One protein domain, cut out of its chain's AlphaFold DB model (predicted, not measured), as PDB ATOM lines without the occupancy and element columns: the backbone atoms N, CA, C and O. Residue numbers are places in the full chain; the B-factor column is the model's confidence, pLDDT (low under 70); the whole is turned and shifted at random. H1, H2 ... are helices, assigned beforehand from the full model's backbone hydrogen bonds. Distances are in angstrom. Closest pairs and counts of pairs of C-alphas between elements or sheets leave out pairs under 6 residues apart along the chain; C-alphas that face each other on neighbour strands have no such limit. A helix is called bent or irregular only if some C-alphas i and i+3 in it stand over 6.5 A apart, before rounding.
ATOM      1  N   HIS A 672      33.841   2.495  -0.886       88.31
ATOM      2  CA  HIS A 672      33.064   2.423   0.356       88.31
ATOM      3  C   HIS A 672      33.377   3.602   1.292       88.31
ATOM      4  O   HIS A 672      32.479   4.253   1.825       88.31
ATOM      5  N   GLN A 673      34.660   3.933   1.479       88.81
ATOM      6  CA  GLN A 673      35.050   5.057   2.336       88.81
ATOM      7  C   GLN A 673      34.583   6.408   1.790       88.81
ATOM      8  O   GLN A 673      34.170   7.257   2.582       88.81
ATOM      9  N   LYS A 674      34.632   6.622   0.470       90.75
ATOM     10  CA  LYS A 674      34.106   7.840  -0.166       90.75
ATOM     11  C   LYS A 674      32.600   7.975   0.069       90.75
ATOM     12  O   LYS A 674      32.166   9.031   0.524       90.75
ATOM     13  N   LEU A 675      31.835   6.900  -0.130       93.69
ATOM     14  CA  LEU A 675      30.385   6.866   0.108       93.69
ATOM     15  C   LEU A 675      30.046   7.169   1.572       93.69
ATOM     16  O   LEU A 675      29.231   8.045   1.860       93.69
ATOM     17  N   MET A 676      30.744   6.522   2.509       93.69
ATOM     18  CA  MET A 676      30.591   6.767   3.946       93.69
ATOM     19  C   MET A 676      30.900   8.217   4.327       93.69
ATOM     20  O   MET A 676      30.190   8.814   5.139       93.69
ATOM     21  N   ARG A 677      31.972   8.796   3.769       93.94
ATOM     22  CA  ARG A 677      32.350  10.197   4.011       93.94
ATOM     23  C   ARG A 677      31.294  11.151   3.464       93.94
ATOM     24  O   ARG A 677      30.899  12.058   4.193       93.94
ATOM     25  N   GLN A 678      30.799  10.919   2.249       95.44
ATOM     26  CA  GLN A 678      29.764  11.760   1.651       95.44
ATOM     27  C   GLN A 678      28.446  11.683   2.431       95.44
ATOM     28  O   GLN A 678      27.878  12.720   2.768       95.44
ATOM     29  N   GLY A 679      27.997  10.486   2.822       96.25
ATOM     30  CA  GLY A 679      26.798  10.331   3.650       96.25
ATOM     31  C   GLY A 679      26.923  11.037   5.005       96.25
ATOM     32  O   GLY A 679      26.022  11.759   5.433       96.25
ATOM     33  N   ARG A 680      28.084  10.925   5.667       95.69
ATOM     34  CA  ARG A 680      28.368  11.661   6.914       95.69
ATOM     35  C   ARG A 680      28.419  13.174   6.711       95.69
ATOM     36  O   ARG A 680      28.021  13.895   7.621       95.69
ATOM     37  N   LYS A 681      28.890  13.653   5.556       94.88
ATOM     38  CA  LYS A 681      28.868  15.077   5.196       94.88
ATOM     39  C   LYS A 681      27.426  15.571   5.074       94.88
ATOM     40  O   LYS A 681      27.076  16.548   5.726       94.88
ATOM     41  N   TRP A 682      26.568  14.855   4.346       95.06
ATOM     42  CA  TRP A 682      25.139  15.180   4.235       95.06
ATOM     43  C   TRP A 682      24.410  15.159   5.582       95.06
ATOM     44  O   TRP A 682      23.570  16.022   5.836       95.06
ATOM     45  N   ALA A 683      24.808  14.278   6.504       94.75
ATOM     46  CA  ALA A 683      24.286  14.267   7.873       94.75
ATOM     47  C   ALA A 683      24.422  15.606   8.595       94.75
ATOM     48  O   ALA A 683      23.511  15.997   9.326       94.75
ATOM     49  N   LEU A 684      25.510  16.340   8.341       92.75
ATOM     50  CA  LEU A 684      25.745  17.646   8.955       92.75
ATOM     51  C   LEU A 684      24.663  18.663   8.583       92.75
ATOM     52  O   LEU A 684      24.342  19.515   9.404       92.75
ATOM     53  N   HIS A 685      24.056  18.555   7.395       92.38
ATOM     54  CA  HIS A 685      22.982  19.457   6.964       92.38
ATOM     55  C   HIS A 685      21.691  19.251   7.757       92.38
ATOM     56  O   HIS A 685      20.924  20.201   7.915       92.38
ATOM     57  N   VAL A 686      21.457  18.033   8.247       92.44
ATOM     58  CA  VAL A 686      20.275  17.670   9.041       92.44
ATOM     59  C   VAL A 686      20.518  17.914  10.525       92.44
ATOM     60  O   VAL A 686      19.644  18.426  11.216       92.44
ATOM     61  N   THR A 687      21.716  17.603  11.029       92.44
ATOM     62  CA  THR A 687      22.069  17.843  12.439       92.44
ATOM     63  C   THR A 687      22.413  19.303  12.739       92.44
ATOM     64  O   THR A 687      22.592  19.653  13.900       92.44
ATOM     65  N   GLU A 688      22.519  20.162  11.721       92.56
ATOM     66  CA  GLU A 688      22.804  21.594  11.870       92.56
ATOM     67  C   GLU A 688      21.800  22.283  12.794       92.56
ATOM     68  O   GLU A 688      22.201  22.876  13.789       92.56
ATOM     69  N   THR A 689      20.502  22.185  12.497       90.31
ATOM     70  CA  THR A 689      19.451  22.845  13.280       90.31
ATOM     71  C   THR A 689      19.453  22.429  14.755       90.31
ATOM     72  O   THR A 689      19.518  23.324  15.600       90.31
ATOM     73  N   PRO A 690      19.438  21.129  15.114       91.06
ATOM     74  CA  PRO A 690      19.480  20.742  16.522       91.06
ATOM     75  C   PRO A 690      20.791  21.131  17.216       91.06
ATOM     76  O   PRO A 690      20.757  21.531  18.377       91.06
ATOM     77  N   LEU A 691      21.935  21.080  16.525       91.81
ATOM     78  CA  LEU A 691      23.217  21.518  17.089       91.81
ATOM     79  C   LEU A 691      23.225  23.021  17.389       91.81
ATOM     80  O   LEU A 691      23.630  23.438  18.470       91.81
ATOM     81  N   VAL A 692      22.747  23.827  16.444       92.38
ATOM     82  CA  VAL A 692      22.614  25.282  16.577       92.38
ATOM     83  C   VAL A 692      21.715  25.645  17.755       92.38
ATOM     84  O   VAL A 692      22.060  26.517  18.549       92.38
ATOM     85  N   TRP A 693      20.575  24.964  17.885       90.31
ATOM     86  CA  TRP A 693      19.652  25.174  18.997       90.31
ATOM     87  C   TRP A 693      20.277  24.779  20.330       90.31
ATOM     88  O   TRP A 693      20.116  25.511  21.298       90.31
ATOM     89  N   ALA A 694      21.034  23.680  20.384       90.00
ATOM     90  CA  ALA A 694      21.743  23.274  21.594       90.00
ATOM     91  C   ALA A 694      22.798  24.309  22.017       90.00
ATOM     92  O   ALA A 694      22.836  24.696  23.181       90.00
ATOM     93  N   ILE A 695      23.606  24.812  21.077       91.00
ATOM     94  CA  ILE A 695      24.597  25.868  21.347       91.00
ATOM     95  C   ILE A 695      23.904  27.133  21.855       91.00
ATOM     96  O   ILE A 695      24.328  27.718  22.849       91.00
ATOM     97  N   HIS A 696      22.812  27.540  21.205       91.56
ATOM     98  CA  HIS A 696      22.073  28.724  21.621       91.56
ATOM     99  C   HIS A 696      21.380  28.536  22.978       91.56
ATOM    100  O   HIS A 696      21.396  29.449  23.794       91.56
ATOM    101  N   ALA A 697      20.834  27.354  23.266       88.81
ATOM    102  CA  ALA A 697      20.253  27.040  24.566       88.81
ATOM    103  C   ALA A 697      21.308  27.085  25.680       88.81
ATOM    104  O   ALA A 697      21.038  27.638  26.739       88.81
ATOM    105  N   VAL A 698      22.520  26.574  25.436       87.44
ATOM    106  CA  VAL A 698      23.647  26.702  26.375       87.44
ATOM    107  C   VAL A 698      24.015  28.170  26.577       87.44
ATOM    108  O   VAL A 698      24.159  28.592  27.718       87.44
ATOM    109  N   TYR A 699      24.089  28.968  25.507       84.69
ATOM    110  CA  TYR A 699      24.299  30.416  25.615       84.69
ATOM    111  C   TYR A 699      23.235  31.079  26.505       84.69
ATOM    112  O   TYR A 699      23.581  31.786  27.446       84.69
ATOM    113  N   VAL A 700      21.950  30.792  26.276       82.88
ATOM    114  CA  VAL A 700      20.844  31.340  27.077       82.88
ATOM    115  C   VAL A 700      20.907  30.869  28.533       82.88
ATOM    116  O   VAL A 700      20.720  31.682  29.431       82.88
ATOM    117  N   LEU A 701      21.197  29.591  28.793       81.88
ATOM    118  CA  LEU A 701      21.336  29.050  30.150       81.88
ATOM    119  C   LEU A 701      22.509  29.678  30.909       81.88
ATOM    120  O   LEU A 701      22.377  29.949  32.095       81.88
ATOM    121  N   ILE A 702      23.631  29.929  30.236       77.69
ATOM    122  CA  ILE A 702      24.797  30.609  30.814       77.69
ATOM    123  C   ILE A 702      24.444  32.057  31.159       77.69
ATOM    124  O   ILE A 702      24.713  32.505  32.268       77.69
ATOM    125  N   VAL A 703      23.812  32.777  30.230       73.44
ATOM    126  CA  VAL A 703      23.467  34.193  30.415       73.44
ATOM    127  C   VAL A 703      22.380  34.368  31.485       73.44
ATOM    128  O   VAL A 703      22.552  35.159  32.408       73.44
ATOM    129  N   LEU A 704      21.283  33.605  31.417       67.62
ATOM    130  CA  LEU A 704      20.152  33.726  32.348       67.62
ATOM    131  C   LEU A 704      20.369  32.985  33.675       67.62
ATOM    132  O   LEU A 704      20.011  33.498  34.732       67.62
ATOM    133  N   GLY A 705      20.924  31.771  33.635       63.16
ATOM    134  CA  GLY A 705      21.041  30.879  34.793       63.16
ATOM    135  C   GLY A 705      22.106  31.305  35.800       63.16
ATOM    136  O   GLY A 705      21.924  31.088  36.994       63.16
ATOM    137  N   TRP A 706      23.173  31.974  35.354       62.12
ATOM    138  CA  TRP A 706      24.137  32.612  36.257       62.12
ATOM    139  C   TRP A 706      23.746  34.031  36.674       62.12
ATOM    140  O   TRP A 706      24.565  34.725  37.269       62.12
ATOM    141  N   MET A 707      22.505  34.459  36.393       51.88
ATOM    142  CA  MET A 707      22.035  35.819  36.662       51.88
ATOM    143  C   MET A 707      23.039  36.874  36.191       51.88
ATOM    144  O   MET A 707      23.274  37.850  36.893       51.88
ATOM    145  N   ILE A 708      23.651  36.677  35.018       54.28
ATOM    146  CA  ILE A 708      24.449  37.722  34.384       54.28
ATOM    147  C   ILE A 708      23.409  38.667  33.780       54.28
ATOM    148  O   ILE A 708      22.784  38.298  32.782       54.28
ATOM    149  N   PRO A 709      23.126  39.840  34.386       49.75
ATOM    150  CA  PRO A 709      22.064  40.703  33.890       49.75
ATOM    151  C   PRO A 709      22.354  41.043  32.428       49.75
ATOM    152  O   PRO A 709      23.515  41.251  32.075       49.75
ATOM    153  N   PHE A 710      21.332  41.087  31.570       45.12
ATOM    154  CA  PHE A 710      21.476  41.598  30.203       45.12
ATOM    155  C   PHE A 710      22.074  43.015  30.290       45.12
ATOM    156  O   PHE A 710      21.391  43.950  30.699       45.12
ATOM    157  N   GLY A 711      23.378  43.135  30.012       48.34
ATOM    158  CA  GLY A 711      24.194  44.304  30.369       48.34
ATOM    159  C   GLY A 711      25.423  44.042  31.262       48.34
ATOM    160  O   GLY A 711      26.117  44.999  31.579       48.34
ATOM    161  N   GLN A 712      25.751  42.799  31.652       49.25
ATOM    162  CA  GLN A 712      27.018  42.427  32.324       49.25
ATOM    163  C   GLN A 712      27.781  41.245  31.685       49.25
ATOM    164  O   GLN A 712      28.727  40.732  32.280       49.25
ATOM    165  N   VAL A 713      27.511  40.881  30.421       49.84
ATOM    166  CA  VAL A 713      28.514  40.158  29.587       49.84
ATOM    167  C   VAL A 713      29.819  40.987  29.443       49.84
ATOM    168  O   VAL A 713      30.868  40.501  29.026       49.84
ATOM    169  N   LEU A 714      29.769  42.239  29.906       51.91
ATOM    170  CA  LEU A 714      30.830  43.216  30.099       51.91
ATOM    171  C   LEU A 714      32.158  42.710  30.695       51.91
ATOM    172  O   LEU A 714      33.167  43.352  30.431       51.91
ATOM    173  N   SER A 715      32.254  41.622  31.463       51.50
ATOM    174  CA  SER A 715      33.521  41.349  32.169       51.50
ATOM    175  C   SER A 715      34.674  40.864  31.283       51.50
ATOM    176  O   SER A 715      35.815  41.050  31.674       51.50
ATOM    177  N   VAL A 716      34.443  40.299  30.093       50.75
ATOM    178  CA  VAL A 716      35.559  39.832  29.237       50.75
ATOM    179  C   VAL A 716      35.902  40.854  28.158       50.75
ATOM    180  O   VAL A 716      37.062  41.224  28.000       50.75
ATOM    181  N   THR A 717      34.906  41.378  27.446       48.53
ATOM    182  CA  THR A 717      35.109  42.391  26.399       48.53
ATOM    183  C   THR A 717      35.435  43.765  26.969       48.53
ATOM    184  O   THR A 717      36.293  44.430  26.398       48.53
ATOM    185  N   GLN A 718      34.856  44.195  28.102       52.88
ATOM    186  CA  GLN A 718      35.324  45.432  28.741       52.88
ATOM    187  C   GLN A 718      36.645  45.251  29.471       52.88
ATOM    188  O   GLN A 718      37.343  46.242  29.602       52.88
ATOM    189  N   LEU A 719      37.017  44.053  29.935       56.31
ATOM    190  CA  LEU A 719      38.347  43.825  30.510       56.31
ATOM    191  C   LEU A 719      39.413  43.844  29.414       56.31
ATOM    192  O   LEU A 719      40.388  44.564  29.559       56.31
ATOM    193  N   LEU A 720      39.191  43.168  28.280       55.78
ATOM    194  CA  LEU A 720      40.083  43.245  27.117       55.78
ATOM    195  C   LEU A 720      40.159  44.666  26.548       55.78
ATOM    196  O   LEU A 720      41.251  45.139  26.255       55.78
ATOM    197  N   LEU A 721      39.030  45.373  26.437       57.50
ATOM    198  CA  LEU A 721      38.989  46.744  25.922       57.50
ATOM    199  C   LEU A 721      39.509  47.771  26.943       57.50
ATOM    200  O   LEU A 721      40.196  48.699  26.535       57.50
ATOM    201  N   ARG A 722      39.269  47.603  28.256       60.22
ATOM    202  CA  ARG A 722      39.915  48.402  29.319       60.22
ATOM    203  C   ARG A 722      41.410  48.164  29.311       60.22
ATOM    204  O   ARG A 722      42.140  49.137  29.335       60.22
ATOM    205  N   SER A 723      41.866  46.915  29.251       59.47
ATOM    206  CA  SER A 723      43.290  46.592  29.177       59.47
ATOM    207  C   SER A 723      43.924  47.201  27.929       59.47
ATOM    208  O   SER A 723      44.951  47.851  28.063       59.47
ATOM    209  N   LEU A 724      43.285  47.094  26.757       61.94
ATOM    210  CA  LEU A 724      43.773  47.683  25.506       61.94
ATOM    211  C   LEU A 724      43.811  49.223  25.561       61.94
ATOM    212  O   LEU A 724      44.829  49.833  25.251       61.94
ATOM    213  N   LEU A 725      42.725  49.869  25.997       60.84
ATOM    214  CA  LEU A 725      42.628  51.333  26.078       60.84
ATOM    215  C   LEU A 725      43.526  51.919  27.178       60.84
ATOM    216  O   LEU A 725      44.086  52.998  26.996       60.84
ATOM    217  N   PHE A 726      43.724  51.194  28.281       61.69
ATOM    218  CA  PHE A 726      44.673  51.557  29.333       61.69
ATOM    219  C   PHE A 726      46.122  51.406  28.845       61.69
ATOM    220  O   PHE A 726      46.932  52.299  29.078       61.69
ATOM    221  N   THR A 727      46.446  50.357  28.070       61.28
ATOM    222  CA  THR A 727      47.762  50.241  27.403       61.28
ATOM    223  C   THR A 727      47.995  51.303  26.326       61.28
ATOM    224  O   THR A 727      49.142  51.632  26.042       61.28
ATOM    225  N   CYS A 728      46.933  51.883  25.759       66.88
ATOM    226  CA  CYS A 728      47.006  53.009  24.824       66.88
ATOM    227  C   CYS A 728      47.022  54.393  25.509       66.88
ATOM    228  O   CYS A 728      46.982  55.401  24.808       66.88
ATOM    229  N   GLY A 729      47.090  54.468  26.845       62.44
ATOM    230  CA  GLY A 729      47.314  55.719  27.583       62.44
ATOM    231  C   GLY A 729      46.071  56.569  27.874       62.44
ATOM    232  O   GLY A 729      46.211  57.734  28.242       62.44
ATOM    233  N   PHE A 730      44.858  56.027  27.734       66.25
ATOM    234  CA  PHE A 730      43.631  56.747  28.098       66.25
ATOM    235  C   PHE A 730      43.385  56.717  29.619       66.25
ATOM    236  O   PHE A 730      43.529  55.675  30.259       66.25
ATOM    237  N   SER A 731      42.981  57.853  30.204       65.25
ATOM    238  CA  SER A 731      42.655  57.956  31.635       65.25
ATOM    239  C   SER A 731      41.393  57.160  31.998       65.25
ATOM    240  O   SER A 731      40.505  56.951  31.166       65.25
ATOM    241  N   SER A 732      41.296  56.720  33.260       61.56
ATOM    242  CA  SER A 732      40.186  55.892  33.762       61.56
ATOM    243  C   SER A 732      38.811  56.499  33.492       61.56
ATOM    244  O   SER A 732      37.884  55.763  33.156       61.56
ATOM    245  N   ASP A 733      38.697  57.825  33.571       61.81
ATOM    246  CA  ASP A 733      37.441  58.550  33.371       61.81
ATOM    247  C   ASP A 733      37.034  58.599  31.896       61.81
ATOM    248  O   ASP A 733      35.871  58.360  31.572       61.81
ATOM    249  N   VAL A 734      37.991  58.788  30.979       63.34
ATOM    250  CA  VAL A 734      37.732  58.768  29.528       63.34
ATOM    251  C   VAL A 734      37.308  57.374  29.075       63.34
ATOM    252  O   VAL A 734      36.359  57.240  28.305       63.34
ATOM    253  N   VAL A 735      37.949  56.324  29.599       61.62
ATOM    254  CA  VAL A 735      37.563  54.930  29.337       61.62
ATOM    255  C   VAL A 735      36.158  54.637  29.878       61.62
ATOM    256  O   VAL A 735      35.375  53.966  29.207       61.62
ATOM    257  N   LEU A 736      35.798  55.169  31.054       61.09
ATOM    258  CA  LEU A 736      34.463  55.008  31.638       61.09
ATOM    259  C   LEU A 736      33.382  55.730  30.817       61.09
ATOM    260  O   LEU A 736      32.330  55.148  30.549       61.09
ATOM    261  N   SER A 737      33.647  56.958  30.361       62.88
ATOM    262  CA  SER A 737      32.730  57.732  29.514       62.88
ATOM    263  C   SER A 737      32.529  57.100  28.133       62.88
ATOM    264  O   SER A 737      31.404  57.057  27.637       62.88
ATOM    265  N   LEU A 738      33.585  56.550  27.522       60.50
ATOM    266  CA  LEU A 738      33.495  55.839  26.239       60.50
ATOM    267  C   LEU A 738      32.684  54.542  26.363       60.50
ATOM    268  O   LEU A 738      31.849  54.244  25.510       60.50
ATOM    269  N   LEU A 739      32.892  53.787  27.445       60.44
ATOM    270  CA  LEU A 739      32.116  52.580  27.740       60.44
ATOM    271  C   LEU A 739      30.640  52.901  28.023       60.44
ATOM    272  O   LEU A 739      29.773  52.164  27.557       60.44
ATOM    273  N   ALA A 740      30.343  54.010  28.708       62.38
ATOM    274  CA  ALA A 740      28.975  54.487  28.926       62.38
ATOM    275  C   ALA A 740      28.284  54.917  27.615       62.38
ATOM    276  O   ALA A 740      27.115  54.598  27.404       62.38
ATOM    277  N   LEU A 741      29.013  55.562  26.694       65.38
ATOM    278  CA  LEU A 741      28.511  55.948  25.367       65.38
ATOM    279  C   LEU A 741      28.216  54.728  24.471       65.38
ATOM    280  O   LEU A 741      27.280  54.738  23.669       65.38
ATOM    281  N   LEU A 742      29.018  53.666  24.594       62.09
ATOM    282  CA  LEU A 742      28.882  52.430  23.816       62.09
ATOM    283  C   LEU A 742      27.898  51.425  24.432       62.09
ATOM    284  O   LEU A 742      27.405  50.553  23.717       62.09
ATOM    285  N   HIS A 743      27.564  51.563  25.717       65.94
ATOM    286  CA  HIS A 743      26.652  50.685  26.453       65.94
ATOM    287  C   HIS A 743      25.320  50.393  25.731       65.94
ATOM    288  O   HIS A 743      25.010  49.216  25.542       65.94
ATOM    289  N   PRO A 744      24.542  51.383  25.238       67.88
ATOM    290  CA  PRO A 744      23.297  51.095  24.520       67.88
ATOM    291  C   PRO A 744      23.525  50.310  23.219       67.88
ATOM    292  O   PRO A 744      22.712  49.459  22.868       67.88
ATOM    293  N   LYS A 745      24.649  50.529  22.521       68.62
ATOM    294  CA  LYS A 745      24.999  49.771  21.307       68.62
ATOM    295  C   LYS A 745      25.376  48.324  21.633       68.62
ATOM    296  O   LYS A 745      24.991  47.427  20.894       68.62
ATOM    297  N   ILE A 746      26.084  48.094  22.738       65.50
ATOM    298  CA  ILE A 746      26.455  46.752  23.214       65.50
ATOM    299  C   ILE A 746      25.208  45.971  23.638       65.50
ATOM    300  O   ILE A 746      25.038  44.832  23.219       65.50
ATOM    301  N   VAL A 747      24.286  46.601  24.372       65.94
ATOM    302  CA  VAL A 747      23.001  45.983  24.743       65.94
ATOM    303  C   VAL A 747      22.181  45.623  23.501       65.94
ATOM    304  O   VAL A 747      21.625  44.530  23.432       65.94
ATOM    305  N   LEU A 748      22.142  46.489  22.482       72.44
ATOM    306  CA  LEU A 748      21.488  46.179  21.206       72.44
ATOM    307  C   LEU A 748      22.156  45.012  20.462       72.44
ATOM    308  O   LEU A 748      21.455  44.214  19.843       72.44
ATOM    309  N   ILE A 749      23.486  44.882  20.532       73.12
ATOM    310  CA  ILE A 749      24.223  43.742  19.963       73.12
ATOM    311  C   ILE A 749      23.895  42.454  20.721       73.12
ATOM    312  O   ILE A 749      23.599  41.449  20.081       73.12
ATOM    313  N   ASP A 750      23.877  42.478  22.053       68.38
ATOM    314  CA  ASP A 750      23.538  41.315  22.882       68.38
ATOM    315  C   ASP A 750      22.085  40.871  22.672       68.38
ATOM    316  O   ASP A 750      21.815  39.678  22.524       68.38
ATOM    317  N   ILE A 751      21.146  41.821  22.577       76.31
ATOM    318  CA  ILE A 751      19.758  41.555  22.169       76.31
ATOM    319  C   ILE A 751      19.736  40.963  20.755       76.31
ATOM    320  O   ILE A 751      19.038  39.983  20.502       76.31
ATOM    321  N   GLY A 752      20.543  41.500  19.841       80.12
ATOM    322  CA  GLY A 752      20.718  40.963  18.494       80.12
ATOM    323  C   GLY A 752      21.214  39.514  18.491       80.12
ATOM    324  O   GLY A 752      20.669  38.691  17.763       80.12
ATOM    325  N   ILE A 753      22.190  39.161  19.331       81.12
ATOM    326  CA  ILE A 753      22.698  37.788  19.488       81.12
ATOM    327  C   ILE A 753      21.659  36.894  20.172       81.12
ATOM    328  O   ILE A 753      21.534  35.725  19.821       81.12
ATOM    329  N   ALA A 754      20.875  37.413  21.113       79.56
ATOM    330  CA  ALA A 754      19.787  36.656  21.724       79.56
ATOM    331  C   ALA A 754      18.680  36.330  20.704       79.56
ATOM    332  O   ALA A 754      18.210  35.199  20.654       79.56
ATOM    333  N   ILE A 755      18.306  37.285  19.847       84.38
ATOM    334  CA  ILE A 755      17.241  37.113  18.844       84.38
ATOM    335  C   ILE A 755      17.729  36.301  17.633       84.38
ATOM    336  O   ILE A 755      17.060  35.368  17.189       84.38
ATOM    337  N   PHE A 756      18.899  36.637  17.087       89.19
ATOM    338  CA  PHE A 756      19.435  36.061  15.847       89.19
ATOM    339  C   PHE A 756      20.538  35.023  16.073       89.19
ATOM    340  O   PHE A 756      21.081  34.482  15.108       89.19
ATOM    341  N   GLY A 757      20.855  34.692  17.324       87.81
ATOM    342  CA  GLY A 757      21.902  33.743  17.706       87.81
ATOM    343  C   GLY A 757      21.850  32.422  16.946       87.81
ATOM    344  O   GLY A 757      22.863  32.051  16.358       87.81
ATOM    345  N   PRO A 758      20.696  31.732  16.843       90.25
ATOM    346  CA  PRO A 758      20.601  30.503  16.059       90.25
ATOM    347  C   PRO A 758      21.047  30.686  14.598       90.25
ATOM    348  O   PRO A 758      21.742  29.844  14.028       90.25
ATOM    349  N   TRP A 759      20.698  31.810  13.976       91.25
ATOM    350  CA  TRP A 759      21.119  32.106  12.610       91.25
ATOM    351  C   TRP A 759      22.627  32.394  12.525       91.25
ATOM    352  O   TRP A 759      23.305  31.824  11.669       91.25
ATOM    353  N   LEU A 760      23.178  33.176  13.459       90.25
ATOM    354  CA  LEU A 760      24.615  33.471  13.537       90.25
ATOM    355  C   LEU A 760      25.456  32.207  13.768       90.25
ATOM    356  O   LEU A 760      26.427  31.970  13.049       90.25
ATOM    357  N   TRP A 761      25.049  31.340  14.701       92.62
ATOM    358  CA  TRP A 761      25.707  30.052  14.940       92.62
ATOM    359  C   TRP A 761      25.646  29.147  13.714       92.62
ATOM    360  O   TRP A 761      26.617  28.456  13.414       92.62
ATOM    361  N   THR A 762      24.537  29.178  12.971       92.62
ATOM    362  CA  THR A 762      24.422  28.432  11.713       92.62
ATOM    363  C   THR A 762      25.484  28.877  10.707       92.62
ATOM    364  O   THR A 762      26.156  28.033  10.115       92.62
ATOM    365  N   ILE A 763      25.672  30.190  10.534       92.56
ATOM    366  CA  ILE A 763      26.703  30.742   9.643       92.56
ATOM    367  C   ILE A 763      28.098  30.348  10.129       92.56
ATOM    368  O   ILE A 763      28.888  29.840   9.334       92.56
ATOM    369  N   GLY A 764      28.383  30.507  11.424       92.19
ATOM    370  CA  GLY A 764      29.676  30.148  12.011       92.19
ATOM    371  C   GLY A 764      30.019  28.668  11.826       92.19
ATOM    372  O   GLY A 764      31.109  28.331  11.367       92.19
ATOM    373  N   ILE A 765      29.066  27.769  12.085       92.31
ATOM    374  CA  ILE A 765      29.243  26.324  11.879       92.31
ATOM    375  C   ILE A 765      29.497  26.009  10.405       92.31
ATOM    376  O   ILE A 765      30.374  25.205  10.093       92.31
ATOM    377  N   ARG A 766      28.743  26.622   9.487       92.62
ATOM    378  CA  ARG A 766      28.939  26.418   8.044       92.62
ATOM    379  C   ARG A 766      30.305  26.904   7.586       92.62
ATOM    380  O   ARG A 766      30.935  26.198   6.808       92.62
ATOM    381  N   PHE A 767      30.762  28.044   8.096       92.62
ATOM    382  CA  PHE A 767      32.086  28.586   7.807       92.62
ATOM    383  C   PHE A 767      33.188  27.611   8.230       92.62
ATOM    384  O   PHE A 767      33.999  27.210   7.399       92.62
ATOM    385  N   VAL A 768      33.148  27.122   9.476       91.25
ATOM    386  CA  VAL A 768      34.117  26.136   9.991       91.25
ATOM    387  C   VAL A 768      34.067  24.817   9.212       91.25
ATOM    388  O   VAL A 768      35.087  24.167   9.011       91.25
ATOM    389  N   GLN A 769      32.884  24.409   8.753       88.62
ATOM    390  CA  GLN A 769      32.691  23.167   8.001       88.62
ATOM    391  C   GLN A 769      32.922  23.312   6.487       88.62
ATOM    392  O   GLN A 769      32.753  22.327   5.768       88.62
ATOM    393  N   GLY A 770      33.252  24.508   5.986       87.19
ATOM    394  CA  GLY A 770      33.409  24.770   4.552       87.19
ATOM    395  C   GLY A 770      32.130  24.540   3.734       87.19
ATOM    396  O   GLY A 770      32.196  24.096   2.590       87.19
TER     397      GLY A 770
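Overview. This is residues 672 to 770 of the 1020 residues of an uncharacterized protein of Leptolyngbya sp. NIES-2104 (UniProt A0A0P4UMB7). An open, drawn-out chain of helices: H2 folds back on one end of bent H3, H3's last arm packs on bent H1, and residues 672 to 680 of H1 stick out. The printed part has 99 residues with three named helices, H1 H2 H3, all helix. It is only just extended, close to loose: radius of gyration of the C-alphas 19.2 A, spans 65 by 29 by 20 A.

Along the chain. By hydrogen bonds H3, residues 732 to 768, and H1, residues 672 to 705, were each assigned as one helix, but both are bent: C-alphas 755 and 758 are 7.9 A apart, 686 and 689 6.7 A. H3a, 732 to 755, 33.2 A long, is irregular, C-alphas 741 and 744 being 7.2 A apart; H3b, 758 to 768, spans 15.4 A, C-alpha 768 at (34.117, 26.136, 9.991). H1a, 672 to 686, spans 21.7 A from C-alpha 672 at (33.064, 2.423, 0.356); H1b, 689 to 705, 23.0 A. H2, 714 to 727, spans 18.5 A.

Arrangement. H3a, with residues 732 to 739 alone, touches H2 in a hairpin, closest C-alphas Val 735 and Arg 722, 6.9 A. H3b touches H1b's residues 689 to 696 alone, closest C-alphas Pro 758 and Val 692, 5.6 A, at a steep tilt of 60 degrees. H1a touches no helix. Every O i to N i+4 pair is within hydrogen-bond range in H1b and H3b, against 8 of 11 in H1a, 9 of 10 in H2 and 18 of 20 in H3a.

Size, cuts and confidence. The farthest C-alphas, His 672 and Asp 733, are 65.3 A apart. The printed part has no cut and no long link; pLDDT is under 70 in residues 704 to 747 and 750.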